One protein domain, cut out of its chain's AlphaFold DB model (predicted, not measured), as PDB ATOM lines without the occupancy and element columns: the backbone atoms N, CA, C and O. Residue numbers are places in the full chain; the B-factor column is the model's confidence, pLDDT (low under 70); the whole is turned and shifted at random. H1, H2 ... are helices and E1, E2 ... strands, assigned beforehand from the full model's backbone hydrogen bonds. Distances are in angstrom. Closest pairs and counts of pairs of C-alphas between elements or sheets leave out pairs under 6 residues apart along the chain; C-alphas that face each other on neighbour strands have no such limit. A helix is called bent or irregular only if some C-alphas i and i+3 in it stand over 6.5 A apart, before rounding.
ATOM      1  N   VAL A   4     226.270 180.175 200.048       95.25
ATOM      2  CA  VAL A   4     226.744 179.422 201.195       95.25
ATOM      3  C   VAL A   4     227.515 180.368 202.098       95.25
ATOM      4  O   VAL A   4     228.261 181.233 201.632       95.25
ATOM      5  N   SER A   5     227.310 180.248 203.403       97.38
ATOM      6  CA  SER A   5     228.074 181.006 204.390       97.38
ATOM      7  C   SER A   5     228.566 180.115 205.508       97.38
ATOM      8  O   SER A   5     227.815 179.274 206.007       97.38
ATOM      9  N   TYR A   6     229.790 180.383 205.940       98.25
ATOM     10  CA  TYR A   6     230.452 179.684 207.022       98.25
ATOM     11  C   TYR A   6     230.715 180.624 208.194       98.25
ATOM     12  O   TYR A   6     231.209 181.740 208.023       98.25
ATOM     13  N   GLU A   7     230.427 180.143 209.401       98.56
ATOM     14  CA  GLU A   7     230.976 180.674 210.647       98.56
ATOM     15  C   GLU A   7     231.830 179.598 211.316       98.56
ATOM     16  O   GLU A   7     231.298 178.667 211.919       98.56
ATOM     17  N   ILE A   8     233.151 179.731 211.216       98.25
ATOM     18  CA  ILE A   8     234.125 178.755 211.715       98.25
ATOM     19  C   ILE A   8     234.718 179.273 213.018       98.25
ATOM     20  O   ILE A   8     235.175 180.412 213.089       98.25
ATOM     21  N   LYS A   9     234.734 178.440 214.054       97.62
ATOM     22  CA  LYS A   9     235.334 178.722 215.360       97.62
ATOM     23  C   LYS A   9     236.467 177.730 215.614       97.62
ATOM     24  O   LYS A   9     236.189 176.657 216.161       97.62
ATOM     25  N   PRO A  10     237.705 178.063 215.216       94.75
ATOM     26  CA  PRO A  10     238.870 177.243 215.517       94.75
ATOM     27  C   PRO A  10     239.123 177.184 217.028       94.75
ATOM     28  O   PRO A  10     238.915 178.170 217.742       94.75
ATOM     29  N   ASP A  11     239.616 176.052 217.522       90.00
ATOM     30  CA  ASP A  11     240.003 175.868 218.929       90.00
ATOM     31  C   ASP A  11     241.479 176.207 219.221       90.00
ATOM     32  O   ASP A  11     241.939 176.101 220.361       90.00
ATOM     33  N   GLY A  12     242.204 176.689 218.206       72.62
ATOM     34  CA  GLY A  12     243.573 177.198 218.305       72.62
ATOM     35  C   GLY A  12     244.657 176.275 217.744       72.62
ATOM     36  O   GLY A  12     245.824 176.660 217.789       72.62
ATOM     37  N   LYS A  13     244.316 175.088 217.222       68.88
ATOM     38  CA  LYS A  13     245.284 174.243 216.497       68.88
ATOM     39  C   LYS A  13     244.777 173.808 215.130       68.88
ATOM     40  O   LYS A  13     245.261 174.305 214.124       68.88
ATOM     41  N   SER A  14     243.813 172.901 215.114       82.31
ATOM     42  CA  SER A  14     243.290 172.274 213.897       82.31
ATOM     43  C   SER A  14     241.794 171.996 214.014       82.31
ATOM     44  O   SER A  14     241.088 172.044 213.022       82.31
ATOM     45  N   GLY A  15     241.281 171.778 215.226       94.25
ATOM     46  CA  GLY A  15     239.876 171.483 215.444       94.25
ATOM     47  C   GLY A  15     239.005 172.722 215.597       94.25
ATOM     48  O   GLY A  15     239.455 173.876 215.591       94.25
ATOM     49  N   GLY A  16     237.713 172.474 215.772       97.00
ATOM     50  CA  GLY A  16     236.757 173.527 216.049       97.00
ATOM     51  C   GLY A  16     235.316 173.132 215.790       97.00
ATOM     52  O   GLY A  16     234.930 171.962 215.762       97.00
ATOM     53  N   THR A  17     234.493 174.163 215.628       98.25
ATOM     54  CA  THR A  17     233.087 174.023 215.239       98.25
ATOM     55  C   THR A  17     232.770 174.962 214.095       98.25
ATOM     56  O   THR A  17     233.340 176.047 214.009       98.25
ATOM     57  N   ALA A  18     231.857 174.556 213.225       98.44
ATOM     58  CA  ALA A  18     231.397 175.375 212.120       98.44
ATOM     59  C   ALA A  18     229.873 175.366 212.027       98.44
ATOM     60  O   ALA A  18     229.202 174.386 212.372       98.44
ATOM     61  N   VAL A  19     229.341 176.485 211.549       98.69
ATOM     62  CA  VAL A  19     227.960 176.607 211.090       98.69
ATOM     63  C   VAL A  19     227.999 176.902 209.600       98.69
ATOM     64  O   VAL A  19     228.511 177.945 209.201       98.69
ATOM     65  N   LEU A  20     227.455 175.989 208.802       98.19
ATOM     66  CA  LEU A  20     227.166 176.182 207.387       98.19
ATOM     67  C   LEU A  20     225.707 176.612 207.257       98.19
ATOM     68  O   LEU A  20     224.812 175.933 207.757       98.19
ATOM     69  N   THR A  21     225.472 177.732 206.583       97.88
ATOM     70  CA  THR A  21     224.138 178.152 206.144       97.88
ATOM     71  C   THR A  21     224.092 178.140 204.626       97.88
ATOM     72  O   THR A  21     224.953 178.740 203.986       97.88
ATOM     73  N   ILE A  22     223.090 177.467 204.072       96.25
ATOM     74  CA  ILE A  22     222.817 177.374 202.640       96.25
ATOM     75  C   ILE A  22     221.504 178.112 202.393       96.25
ATOM     76  O   ILE A  22     220.473 177.760 202.968       96.25
ATOM     77  N   GLU A  23     221.540 179.147 201.565       95.19
ATOM     78  CA  GLU A  23     220.378 179.971 201.245       95.19
ATOM     79  C   GLU A  23     219.847 179.660 199.845       95.19
ATOM     80  O   GLU A  23     220.627 179.548 198.898       95.19
ATOM     81  N   ASP A  24     218.516 179.640 199.705       93.88
ATOM     82  CA  ASP A  24     217.830 179.487 198.412       93.88
ATOM     83  C   ASP A  24     218.173 178.151 197.721       93.88
ATOM     84  O   ASP A  24     218.550 178.118 196.555       93.88
ATOM     85  N   ILE A  25     218.054 177.030 198.438       93.88
ATOM     86  CA  ILE A  25     218.277 175.683 197.894       93.88
ATOM     87  C   ILE A  25     217.274 175.420 196.764       93.88
ATOM     88  O   ILE A  25     216.051 175.492 196.952       93.88
ATOM     89  N   ARG A  26     217.798 175.095 195.582       92.44
ATOM     90  CA  ARG A  26     217.027 174.788 194.375       92.44
ATOM     91  C   ARG A  26     217.603 173.575 193.662       92.44
ATOM     92  O   ARG A  26     218.708 173.151 193.967       92.44
ATOM     93  N   SER A  27     216.811 173.038 192.748       92.06
ATOM     94  CA  SER A  27     217.167 171.927 191.875       92.06
ATOM     95  C   SER A  27     217.424 172.456 190.464       92.06
ATOM     96  O   SER A  27     216.702 173.338 189.984       92.06
ATOM     97  N   ASP A  28     218.457 171.935 189.821       90.25
ATOM     98  CA  ASP A  28     218.816 172.161 188.419       90.25
ATOM     99  C   ASP A  28     218.204 171.106 187.478       90.25
ATOM    100  O   ASP A  28     218.420 171.156 186.267       90.25
ATOM    101  N   ALA A  29     217.390 170.194 188.019       91.69
ATOM    102  CA  ALA A  29     216.731 169.130 187.281       91.69
ATOM    103  C   ALA A  29     216.030 169.623 186.006       91.69
ATOM    104  O   ALA A  29     215.153 170.494 186.021       91.69
ATOM    105  N   LEU A  30     216.341 168.963 184.895       90.06
ATOM    106  CA  LEU A  30     215.783 169.238 183.572       90.06
ATOM    107  C   LEU A  30     214.478 168.472 183.328       90.06
ATOM    108  O   LEU A  30     213.747 168.750 182.372       90.06
ATOM    109  N   ASN A  31     214.177 167.474 184.164       91.00
ATOM    110  CA  ASN A  31     212.990 166.635 184.045       91.00
ATOM    111  C   ASN A  31     212.488 166.114 185.405       91.00
ATOM    112  O   ASN A  31     213.120 166.262 186.447       91.00
ATOM    113  N   ALA A  32     211.308 165.485 185.397       93.12
ATOM    114  CA  ALA A  32     210.641 165.022 186.615       93.12
ATOM    115  C   ALA A  32     211.359 163.862 187.332       93.12
ATOM    116  O   ALA A  32     211.099 163.636 188.513       93.12
ATOM    117  N   TYR A  33     212.204 163.106 186.626       94.88
ATOM    118  CA  TYR A  33     212.983 162.028 187.229       94.88
ATOM    119  C   TYR A  33     214.145 162.608 188.043       94.88
ATOM    120  O   TYR A  33     214.233 162.319 189.230       94.88
ATOM    121  N   GLU A  34     214.933 163.508 187.450       94.81
ATOM    122  CA  GLU A  34     216.011 164.236 188.142       94.81
ATOM    123  C   GLU A  34     215.471 165.028 189.338       94.81
ATOM    124  O   GLU A  34     215.978 164.904 190.446       94.81
ATOM    125  N   LEU A  35     214.340 165.727 189.176       95.00
ATOM    126  CA  LEU A  35     213.732 166.477 190.281       95.00
ATOM    127  C   LEU A  35     213.335 165.558 191.445       95.00
ATOM    128  O   LEU A  35     213.377 165.951 192.611       95.00
ATOM    129  N   LYS A  36     212.919 164.324 191.140       95.50
ATOM    130  CA  LYS A  36     212.611 163.329 192.165       95.50
ATOM    131  C   LYS A  36     213.883 162.860 192.876       95.50
ATOM    132  O   LYS A  36     213.828 162.693 194.093       95.50
ATOM    133  N   GLU A  37     214.980 162.648 192.155       96.12
ATOM    134  CA  GLU A  37     216.275 162.292 192.748       96.12
ATOM    135  C   GLU A  37     216.793 163.415 193.651       96.12
ATOM    136  O   GLU A  37     217.106 163.147 194.809       96.12
ATOM    137  N   ASP A  38     216.751 164.670 193.203       95.31
ATOM    138  CA  ASP A  38     217.157 165.834 194.002       95.31
ATOM    139  C   ASP A  38     216.331 165.967 195.281       95.31
ATOM    140  O   ASP A  38     216.870 166.160 196.375       95.31
ATOM    141  N   LYS A  39     215.004 165.806 195.168       95.69
ATOM    142  CA  LYS A  39     214.103 165.767 196.324       95.69
ATOM    143  C   LYS A  39     214.500 164.664 197.306       95.69
ATOM    144  O   LYS A  39     214.551 164.914 198.508       95.69
ATOM    145  N   GLN A  40     214.726 163.446 196.816       96.25
ATOM    146  CA  GLN A  40     215.087 162.306 197.663       96.25
ATOM    147  C   GLN A  40     216.445 162.527 198.331       96.25
ATOM    148  O   GLN A  40     216.583 162.304 199.535       96.25
ATOM    149  N   ASN A  41     217.422 163.026 197.579       96.69
ATOM    150  CA  ASN A  41     218.744 163.334 198.091       96.69
ATOM    151  C   ASN A  41     218.680 164.408 199.189       96.69
ATOM    152  O   ASN A  41     219.239 164.229 200.267       96.69
ATOM    153  N   LEU A  42     217.941 165.499 198.973       96.62
ATOM    154  CA  LEU A  42     217.829 166.573 199.957       96.62
ATOM    155  C   LEU A  42     216.994 166.185 201.180       96.62
ATOM    156  O   LEU A  42     217.470 166.291 202.312       96.62
ATOM    157  N   PHE A  43     215.746 165.764 200.970       96.31
ATOM    158  CA  PHE A  43     214.779 165.611 202.058       96.31
ATOM    159  C   PHE A  43     214.913 164.292 202.815       96.31
ATOM    160  O   PHE A  43     214.653 164.272 204.016       96.31
ATOM    161  N   GLU A  44     215.338 163.211 202.157       95.69
ATOM    162  CA  GLU A  44     215.459 161.898 202.800       95.69
ATOM    163  C   GLU A  44     216.906 161.589 203.183       95.69
ATOM    164  O   GLU A  44     217.180 161.263 204.339       95.69
ATOM    165  N   PHE A  45     217.857 161.751 202.261       97.06
ATOM    166  CA  PHE A  45     219.253 161.429 202.549       97.06
ATOM    167  C   PHE A  45     219.929 162.505 203.413       97.06
ATOM    168  O   PHE A  45     220.206 162.260 204.590       97.06
ATOM    169  N   MET A  46     220.137 163.714 202.888       96.50
ATOM    170  CA  MET A  46     220.883 164.770 203.584       96.50
ATOM    171  C   MET A  46     220.175 165.247 204.857       96.50
ATOM    172  O   MET A  46     220.813 165.406 205.901       96.50
ATOM    173  N   HIS A  47     218.853 165.447 204.810       95.75
ATOM    174  CA  HIS A  47     218.103 166.006 205.938       95.75
ATOM    175  C   HIS A  47     217.735 164.988 207.029       95.75
ATOM    176  O   HIS A  47     217.727 165.358 208.206       95.75
ATOM    177  N   LYS A  48     217.447 163.723 206.683       94.88
ATOM    178  CA  LYS A  48     216.879 162.744 207.635       94.88
ATOM    179  C   LYS A  48     217.759 161.523 207.900       94.88
ATOM    180  O   LYS A  48     217.711 161.010 209.015       94.88
ATOM    181  N   SER A  49     218.560 161.056 206.942       96.88
ATOM    182  CA  SER A  49     219.253 159.764 207.071       96.88
ATOM    183  C   SER A  49     220.445 159.794 208.031       96.88
ATOM    184  O   SER A  49     221.203 160.768 208.075       96.88
ATOM    185  N   ASP A  50     220.641 158.712 208.780       97.44
ATOM    186  CA  ASP A  50     221.858 158.513 209.576       97.44
ATOM    187  C   ASP A  50     223.068 158.180 208.690       97.44
ATOM    188  O   ASP A  50     224.199 158.479 209.069       97.44
ATOM    189  N   ASP A  51     222.839 157.642 207.488       97.75
ATOM    190  CA  ASP A  51     223.889 157.336 206.510       97.75
ATOM    191  C   ASP A  51     224.657 158.597 206.100       97.75
ATOM    192  O   ASP A  51     225.885 158.586 206.074       97.75
ATOM    193  N   PHE A  52     223.959 159.717 205.879       97.38
ATOM    194  CA  PHE A  52     224.616 161.005 205.646       97.38
ATOM    195  C   PHE A  52     225.474 161.433 206.845       97.38
ATOM    196  O   PHE A  52     226.596 161.894 206.670       97.38
ATOM    197  N   ILE A  53     224.992 161.248 208.080       98.00
ATOM    198  CA  ILE A  53     225.776 161.584 209.284       98.00
ATOM    199  C   ILE A  53     227.040 160.719 209.358       98.00
ATOM    200  O   ILE A  53     228.107 161.230 209.697       98.00
ATOM    201  N   ALA A  54     226.928 159.427 209.043       98.12
ATOM    202  CA  ALA A  54     228.061 158.512 209.004       98.12
ATOM    203  C   ALA A  54     229.073 158.918 207.923       98.12
ATOM    204  O   ALA A  54     230.254 159.038 208.234       98.12
ATOM    205  N   GLN A  55     228.608 159.229 206.708       97.75
ATOM    206  CA  GLN A  55     229.466 159.701 205.622       97.75
ATOM    207  C   GLN A  55     230.220 160.975 206.018       97.75
ATOM    208  O   GLN A  55     231.442 161.026 205.914       97.75
ATOM    209  N   MET A  56     229.519 161.985 206.539       97.69
ATOM    210  CA  MET A  56     230.170 163.233 206.941       97.69
ATOM    211  C   MET A  56     231.179 163.010 208.069       97.69
ATOM    212  O   MET A  56     232.219 163.662 208.102       97.69
ATOM    213  N   LYS A  57     230.911 162.064 208.975       97.75
ATOM    214  CA  LYS A  57     231.856 161.687 210.026       97.75
ATOM    215  C   LYS A  57     233.113 161.027 209.460       97.75
ATOM    216  O   LYS A  57     234.197 161.318 209.961       97.75
ATOM    217  N   ASP A  58     232.982 160.181 208.442       97.38
ATOM    218  CA  ASP A  58     234.123 159.573 207.743       97.38
ATOM    219  C   ASP A  58     234.947 160.627 206.979       97.38
ATOM    220  O   ASP A  58     236.164 160.500 206.870       97.38
ATOM    221  N   GLU A  59     234.308 161.717 206.544       95.88
ATOM    222  CA  GLU A  59     234.953 162.930 206.013       95.88
ATOM    223  C   GLU A  59     235.500 163.869 207.116       95.88
ATOM    224  O   GLU A  59     235.951 164.973 206.824       95.88
ATOM    225  N   GLY A  60     235.443 163.463 208.391       96.81
ATOM    226  CA  GLY A  60     235.939 164.208 209.560       96.81
ATOM    227  C   GLY A  60     235.032 165.341 210.062       96.81
ATOM    228  O   GLY A  60     235.406 166.112 210.947       96.81
ATOM    229  N   LYS A  61     233.790 165.423 209.571       97.81
ATOM    230  CA  LYS A  61     232.750 166.354 210.042       97.81
ATOM    231  C   LYS A  61     231.740 165.624 210.925       97.81
ATOM    232  O   LYS A  61     230.836 164.934 210.462       97.81
ATOM    233  N   THR A  62     231.818 165.836 212.233       98.25
ATOM    234  CA  THR A  62     230.801 165.320 213.160       98.25
ATOM    235  C   THR A  62     229.604 166.267 213.203       98.25
ATOM    236  O   THR A  62     229.634 167.291 213.890       98.25
ATOM    237  N   ILE A  63     228.536 165.938 212.470       98.19
ATOM    238  CA  ILE A  63     227.287 166.715 212.480       98.19
ATOM    239  C   ILE A  63     226.630 166.638 213.862       98.19
ATOM    240  O   ILE A  63     226.362 165.565 214.394       98.19
ATOM    241  N   THR A  64     226.324 167.805 214.420       97.31
ATOM    242  CA  THR A  64     225.613 167.966 215.701       97.31
ATOM    243  C   THR A  64     224.168 168.417 215.514       97.31
ATOM    244  O   THR A  64     223.327 168.191 216.380       97.31
ATOM    245  N   SER A  65     223.868 169.072 214.392       97.81
ATOM    246  CA  SER A  65     222.526 169.521 214.036       97.81
ATOM    247  C   SER A  65     222.456 169.778 212.536       97.81
ATOM    248  O   SER A  65     223.414 170.271 211.940       97.81
ATOM    249  N   ARG A  66     221.310 169.456 211.947       96.56
ATOM    250  CA  ARG A  66     220.930 169.814 210.583       96.56
ATOM    251  C   ARG A  66     219.471 170.241 210.596       96.56
ATOM    252  O   ARG A  66     218.648 169.609 211.253       96.56
ATOM    253  N   GLU A  67     219.170 171.311 209.891       96.81
ATOM    254  CA  GLU A  67     217.842 171.901 209.820       96.81
ATOM    255  C   GLU A  67     217.607 172.369 208.390       96.81
ATOM    256  O   GLU A  67     218.511 172.907 207.753       96.81
ATOM    257  N   LEU A  68     216.398 172.147 207.897       96.88
ATOM    258  CA  LEU A  68     215.874 172.806 206.710       96.88
ATOM    259  C   LEU A  68     214.743 173.720 207.175       96.88
ATOM    260  O   LEU A  68     214.160 173.461 208.221       96.88
ATOM    261  N   PHE A  69     214.453 174.791 206.449       95.88
ATOM    262  CA  PHE A  69     213.303 175.651 206.733       95.88
ATOM    263  C   PHE A  69     212.965 176.521 205.527       95.88
ATOM    264  O   PHE A  69     213.836 176.867 204.725       95.88
ATOM    265  N   VAL A  70     211.698 176.922 205.418       96.19
ATOM    266  CA  VAL A  70     211.263 177.902 204.420       96.19
ATOM    267  C   VAL A  70     211.206 179.288 205.046       96.19
ATOM    268  O   VAL A  70     210.511 179.514 206.034       96.19
ATOM    269  N   GLN A  71     211.912 180.238 204.438       95.12
ATOM    270  CA  GLN A  71     211.874 181.652 204.804       95.12
ATOM    271  C   GLN A  71     211.758 182.491 203.533       95.12
ATOM    272  O   GLN A  71     212.482 182.260 202.568       95.12
ATOM    273  N   ASP A  72     210.819 183.441 203.515       93.25
ATOM    274  CA  ASP A  72     210.562 184.325 202.368       93.25
ATOM    275  C   ASP A  72     210.378 183.569 201.035       93.25
ATOM    276  O   ASP A  72     210.847 183.991 199.978       93.25
ATOM    277  N   GLY A  73     209.709 182.410 201.095       91.94
ATOM    278  CA  GLY A  73     209.446 181.548 199.937       91.94
ATOM    279  C   GLY A  73     210.658 180.764 199.418       91.94
ATOM    280  O   GLY A  73     210.566 180.148 198.357       91.94
ATOM    281  N   LYS A  74     211.781 180.773 200.142       94.44
ATOM    282  CA  LYS A  74     213.016 180.058 199.797       94.44
ATOM    283  C   LYS A  74     213.282 178.942 200.788       94.44
ATOM    284  O   LYS A  74     213.089 179.132 201.987       94.44
ATOM    285  N   LEU A  75     213.752 177.807 200.282       96.44
ATOM    286  CA  LEU A  75     214.248 176.722 201.116       96.44
ATOM    287  C   LEU A  75     215.672 177.050 201.546       96.44
ATOM    288  O   LEU A  75     216.500 177.396 200.710       96.44
ATOM    289  N   ASN A  76     215.957 176.934 202.833       96.88
ATOM    290  CA  ASN A  76     217.281 177.165 203.391       96.88
ATOM    291  C   ASN A  76     217.685 175.971 204.249       96.88
ATOM    292  O   ASN A  76     216.827 175.213 204.710       96.88
ATOM    293  N   GLY A  77     218.986 175.823 204.469       97.19
ATOM    294  CA  GLY A  77     219.557 174.790 205.319       97.19
ATOM    295  C   GLY A  77     220.584 175.353 206.288       97.19
ATOM    296  O   GLY A  77     221.352 176.246 205.939       97.19
ATOM    297  N   ILE A  78     220.610 174.816 207.505       98.25
ATOM    298  CA  ILE A  78     221.658 175.074 208.494       98.25
ATOM    299  C   ILE A  78     222.244 173.736 208.926       98.25
ATOM    300  O   ILE A  78     221.519 172.845 209.364       98.25
ATOM    301  N   ILE A  79     223.567 173.614 208.855       98.31
ATOM    302  CA  ILE A  79     224.313 172.460 209.355       98.31
ATOM    303  C   ILE A  79     225.318 172.956 210.391       98.31
ATOM    304  O   ILE A  79     226.089 173.880 210.143       98.31
ATOM    305  N   LYS A  80     225.313 172.334 211.570       98.62
ATOM    306  CA  LYS A  80     226.289 172.575 212.637       98.62
ATOM    307  C   LYS A  80     227.118 171.325 212.826       98.62
ATOM    308  O   LYS A  80     226.564 170.251 213.077       98.62
ATOM    309  N   PHE A  81     228.432 171.456 212.782       98.56
ATOM    310  CA  PHE A  81     229.335 170.322 212.944       98.56
ATOM    311  C   PHE A  81     230.595 170.709 213.715       98.56
ATOM    312  O   PHE A  81     230.971 171.882 213.778       98.56
ATOM    313  N   SER A  82     231.230 169.713 214.323       98.19
ATOM    314  CA  SER A  82     232.601 169.812 214.818       98.19
ATOM    315  C   SER A  82     233.553 169.101 213.868       98.19
ATOM    316  O   SER A  82     233.165 168.140 213.204       98.19
ATOM    317  N   PHE A  83     234.794 169.560 213.842       97.50
ATOM    318  CA  PHE A  83     235.882 169.011 213.041       97.50
ATOM    319  C   PHE A  83     237.156 168.970 213.892       97.50
ATOM    320  O   PHE A  83     237.280 169.717 214.867       97.50
ATOM    321  N   ASP A  84     238.076 168.078 213.552       95.31
ATOM    322  CA  ASP A  84     239.396 167.924 214.176       95.31
ATOM    323  C   ASP A  84     240.536 168.494 213.317       95.31
ATOM    324  O   ASP A  84     241.610 168.796 213.849       95.31
ATOM    325  N   ASP A  85     240.267 168.708 212.031       95.62
ATOM    326  CA  ASP A  85     241.134 169.383 211.073       95.62
ATOM    327  C   ASP A  85     240.374 170.494 210.330       95.62
ATOM    328  O   ASP A  85     239.259 170.298 209.844       95.62
ATOM    329  N   ILE A  86     240.964 171.684 210.268       95.31
ATOM    330  CA  ILE A  86     240.345 172.879 209.700       95.31
ATOM    331  C   ILE A  86     240.374 172.836 208.173       95.31
ATOM    332  O   ILE A  86     239.479 173.403 207.548       95.31
ATOM    333  N   GLU A  87     241.306 172.079 207.585       95.25
ATOM    334  CA  GLU A  87     241.376 171.858 206.136       95.25
ATOM    335  C   GLU A  87     240.113 171.167 205.603       95.25
ATOM    336  O   GLU A  87     239.704 171.377 204.463       95.25
ATOM    337  N   LYS A 132     238.425 185.089 216.447       94.69
ATOM    338  CA  LYS A 132     237.760 183.937 217.091       94.69
ATOM    339  C   LYS A 132     236.702 183.253 216.236       94.69
ATOM    340  O   LYS A 132     236.307 182.133 216.549       94.69
ATOM    341  N   VAL A 133     236.198 183.948 215.220       97.69
ATOM    342  CA  VAL A 133     235.197 183.417 214.296       97.69
ATOM    343  C   VAL A 133     235.561 183.852 212.884       97.69
ATOM    344  O   VAL A 133     235.486 185.044 212.581       97.69
ATOM    345  N   LEU A 134     235.952 182.905 212.039       97.81
ATOM    346  CA  LEU A 134     236.211 183.143 210.622       97.81
ATOM    347  C   LEU A 134     234.864 183.128 209.905       97.81
ATOM    348  O   LEU A 134     234.100 182.170 210.047       97.81
ATOM    349  N   LYS A 135     234.538 184.206 209.195       98.50
ATOM    350  CA  LYS A 135     233.267 184.350 208.487       98.50
ATOM    351  C   LYS A 135     233.515 184.630 207.024       98.50
ATOM    352  O   LYS A 135     234.232 185.575 206.689       98.50
ATOM    353  N   PHE A 136     232.864 183.871 206.161       98.00
ATOM    354  CA  PHE A 136     232.776 184.191 204.746       98.00
ATOM    355  C   PHE A 136     231.446 183.711 204.172       98.00
ATOM    356  O   PHE A 136     230.819 182.788 204.693       98.00
ATOM    357  N   LYS A 137     231.009 184.387 203.115       97.25
ATOM    358  CA  LYS A 137     229.812 184.083 202.344       97.25
ATOM    359  C   LYS A 137     230.161 184.190 200.868       97.25
ATOM    360  O   LYS A 137     230.754 185.188 200.460       97.25
ATOM    361  N   MET A 138     229.789 183.185 200.091       93.94
ATOM    362  CA  MET A 138     230.080 183.087 198.659       93.94
ATOM    363  C   MET A 138     228.806 182.758 197.897       93.94
ATOM    364  O   MET A 138     227.859 182.201 198.465       93.94
ATOM    365  N   PHE A 139     228.763 183.137 196.625       89.81
ATOM    366  CA  PHE A 139     227.758 182.589 195.726       89.81
ATOM    367  C   PHE A 139     227.991 181.084 195.563       89.81
ATOM    368  O   PHE A 139     229.118 180.617 195.680       89.81
ATOM    369  N   SER A 140     226.916 180.331 195.357       77.69
ATOM    370  CA  SER A 140     227.036 178.943 194.905       77.69
ATOM    371  C   SER A 140     227.370 178.966 193.412       77.69
ATOM    372  O   SER A 140     226.720 179.719 192.688       77.69
ATOM    373  N   ASP A 141     228.337 178.167 192.960       61.53
ATOM    374  CA  ASP A 141     228.858 178.225 191.579       61.53
ATOM    375  C   ASP A 141     227.840 177.806 190.492       61.53
ATOM    376  O   ASP A 141     227.996 178.155 189.325       61.53
ATOM    377  N   ASP A 142     226.740 177.140 190.854       54.03
ATOM    378  CA  ASP A 142     225.837 176.456 189.905       54.03
ATOM    379  C   ASP A 142     224.611 177.258 189.418       54.03
ATOM    380  O   ASP A 142     223.557 176.693 189.123       54.03
ATOM    381  N   VAL A 143     224.670 178.589 189.375       52.19
ATOM    382  CA  VAL A 143     223.418 179.378 189.383       52.19
ATOM    383  C   VAL A 143     223.196 180.236 188.139       52.19
ATOM    384  O   VAL A 143     222.067 180.666 187.896       52.19
ATOM    385  N   ASP A 144     224.221 180.481 187.327       48.25
ATOM    386  CA  ASP A 144     224.143 181.592 186.373       48.25
ATOM    387  C   ASP A 144     223.389 181.309 185.056       48.25
ATOM    388  O   ASP A 144     223.031 182.271 184.383       48.25
ATOM    389  N   ASP A 145     223.011 180.062 184.717       53.38
ATOM    390  CA  ASP A 145     222.472 179.765 183.366       53.38
ATOM    391  C   ASP A 145     221.197 178.879 183.271       53.38
ATOM    392  O   ASP A 145     220.753 178.550 182.166       53.38
ATOM    393  N   GLY A 146     220.542 178.506 184.384       59.38
ATOM    394  CA  GLY A 146     219.423 177.537 184.387       59.38
ATOM    395  C   GLY A 146     218.061 178.052 184.888       59.38
ATOM    396  O   GLY A 146     217.973 178.873 185.799       59.38
ATOM    397  N   ASN A 147     216.957 177.499 184.357       72.75
ATOM    398  CA  ASN A 147     215.620 177.612 184.968       72.75
ATOM    399  C   ASN A 147     215.558 176.751 186.245       72.75
ATOM    400  O   ASN A 147     214.986 175.664 186.234       72.75
ATOM    401  N   LEU A 148     216.156 177.228 187.339       87.31
ATOM    402  CA  LEU A 148     216.200 176.495 188.605       87.31
ATOM    403  C   LEU A 148     214.804 176.304 189.211       87.31
ATOM    404  O   LEU A 148     214.019 177.252 189.347       87.31
ATOM    405  N   VAL A 149     214.523 175.085 189.663       90.19
ATOM    406  CA  VAL A 149     213.267 174.713 190.313       90.19
ATOM    407  C   VAL A 149     213.367 174.985 191.810       90.19
ATOM    408  O   VAL A 149     214.225 174.450 192.510       90.19
ATOM    409  N   SER A 150     212.458 175.811 192.334       91.56
ATOM    410  CA  SER A 150     212.359 176.021 193.781       91.56
ATOM    411  C   SER A 150     211.968 174.725 194.487       91.56
ATOM    412  O   SER A 150     210.928 174.138 194.176       91.56
ATOM    413  N   LEU A 151     212.770 174.315 195.473       94.00
ATOM    414  CA  LEU A 151     212.468 173.163 196.321       94.00
ATOM    415  C   LEU A 151     211.612 173.524 197.544       94.00
ATOM    416  O   LEU A 151     211.065 172.637 198.196       94.00
ATOM    417  N   ALA A 152     211.417 174.818 197.821       94.50
ATOM    418  CA  ALA A 152     210.641 175.301 198.968       94.50
ATOM    419  C   ALA A 152     209.193 174.795 198.957       94.50
ATOM    420  O   ALA A 152     208.640 174.458 199.998       94.50
ATOM    421  N   GLN A 153     208.603 174.683 197.764       92.69
ATOM    422  CA  GLN A 153     207.244 174.176 197.571       92.69
ATOM    423  C   GLN A 153     207.064 172.704 197.979       92.69
ATOM    424  O   GLN A 153     205.927 172.251 198.076       92.69
ATOM    425  N   TYR A 154     208.159 171.966 198.204       93.06
ATOM    426  CA  TYR A 154     208.127 170.546 198.550       93.06
ATOM    427  C   TYR A 154     208.457 170.248 200.020       93.06
ATOM    428  O   TYR A 154     208.378 169.093 200.429       93.06
ATOM    429  N   TYR A 155     208.825 171.262 200.813       87.56
ATOM    430  CA  TYR A 155     209.428 171.095 202.143       87.56
ATOM    431  C   TYR A 155     208.494 170.486 203.213       87.56
ATOM    432  O   TYR A 155     208.964 170.002 204.237       87.56
TER     433      TYR A 155
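AT A GLANCE: This is residues 4 to 87 and 132 to 155 of the 158 residues of an uncharacterized protein of Ignavibacteria bacterium (UniProt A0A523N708). A single twisted sheet of five antiparallel strands forms a wall, and the two helices H1 and H2 gather beside its E3 edge. H2 stands beside the strands, not over them, while H1 comes near the sheet with its residues 42 to 48; an unnamed stretch, residues 140 to 155, follows E5. The printed part has 108 residues, with elements in the order E1, E2, H1, H2, E3, E4, E5; the sheet's order is E3, E4, E2, E1, E5, and the class is mixed, helices and strands. The whole is compact, with a radius of gyration of the C-alphas of 15.1 A, yet elongated in outline, spanning 46 by 28 by 22 A.

IN THESE COORDINATES: E1, residues 4 to 10, begins at C-alpha 4 (226.744, 179.422, 201.195) and measures 18.9 A. E2, residues 16 to 23, measures 23.0 A. H1, residues 32 to 48, begins at C-alpha 32 (210.641, 165.022, 186.615) and measures 22.0 A; it is neither bent nor irregular, but only just: C-alphas 43 and 46 are 6.3 A apart. H2, residues 50 to 58, follows. E3, residues 61 to 71, measures 26.4 A and bends by 68 degrees at residue 64. E4, residues 74 to 83, measures 28.6 A. E5, residues 134 to 139, ends at C-alpha 139 (227.758, 182.589, 195.726).

HOW THE PARTS SIT: In the sheet, E1 and E2 form a hairpin, at 170 degrees, with N 7 and O 19 within hydrogen-bond range at 2.9 A. E5, an edge strand, is antiparallel to E1, with N 6 and O 136 at 2.9 A. E2 is antiparallel to E4, with N 20 and O 79 at 2.8 A. E3, the other edge strand, forms a hairpin with E4, with N 67 and O 78 at 2.9 A. E2, H1, H2 and E3 make a split strand-helix-strand unit, two strands running the same way with E4 between them, and its crossover is right-handed. H2 is on the sheet, at the sheet's level with a height of 3.2 A; its closest C-alphas to E3 are those of Ile 53 and Ile 63, 6.2 A apart. H1 is on the sheet but only grazes it; its closest C-alphas to E3 are those of His 47 and Arg 66, 6.6 A apart. H1, with residues 45 to 46 alone, and H2 only just touch, with 3 pairs of C-alphas within 8 A, and only at the corner; their closest C-alphas are those of Met 46 and Phe 52, 5.7 A apart, and their lines are about perpendicular at 74 degrees. Every O i to N i+4 pair is within hydrogen-bond range in H2, and 11 of 13 in H1. E3 and E5 are apart.

THE WHOLE: The two C-alphas farthest apart are those of Gly 12 and Ala 32, 47.3 A. Residues 88 to 131 are not printed, and C-alphas 87 and 132 are 16.7 A apart across this cut. Of the links printed whole, none is long. Residues 26 to 27 pair antiparallel with residues 149 to 150. The mean pLDDT of the printed part is 92.4, and residue 13 and residues 141 to 146 are under 70.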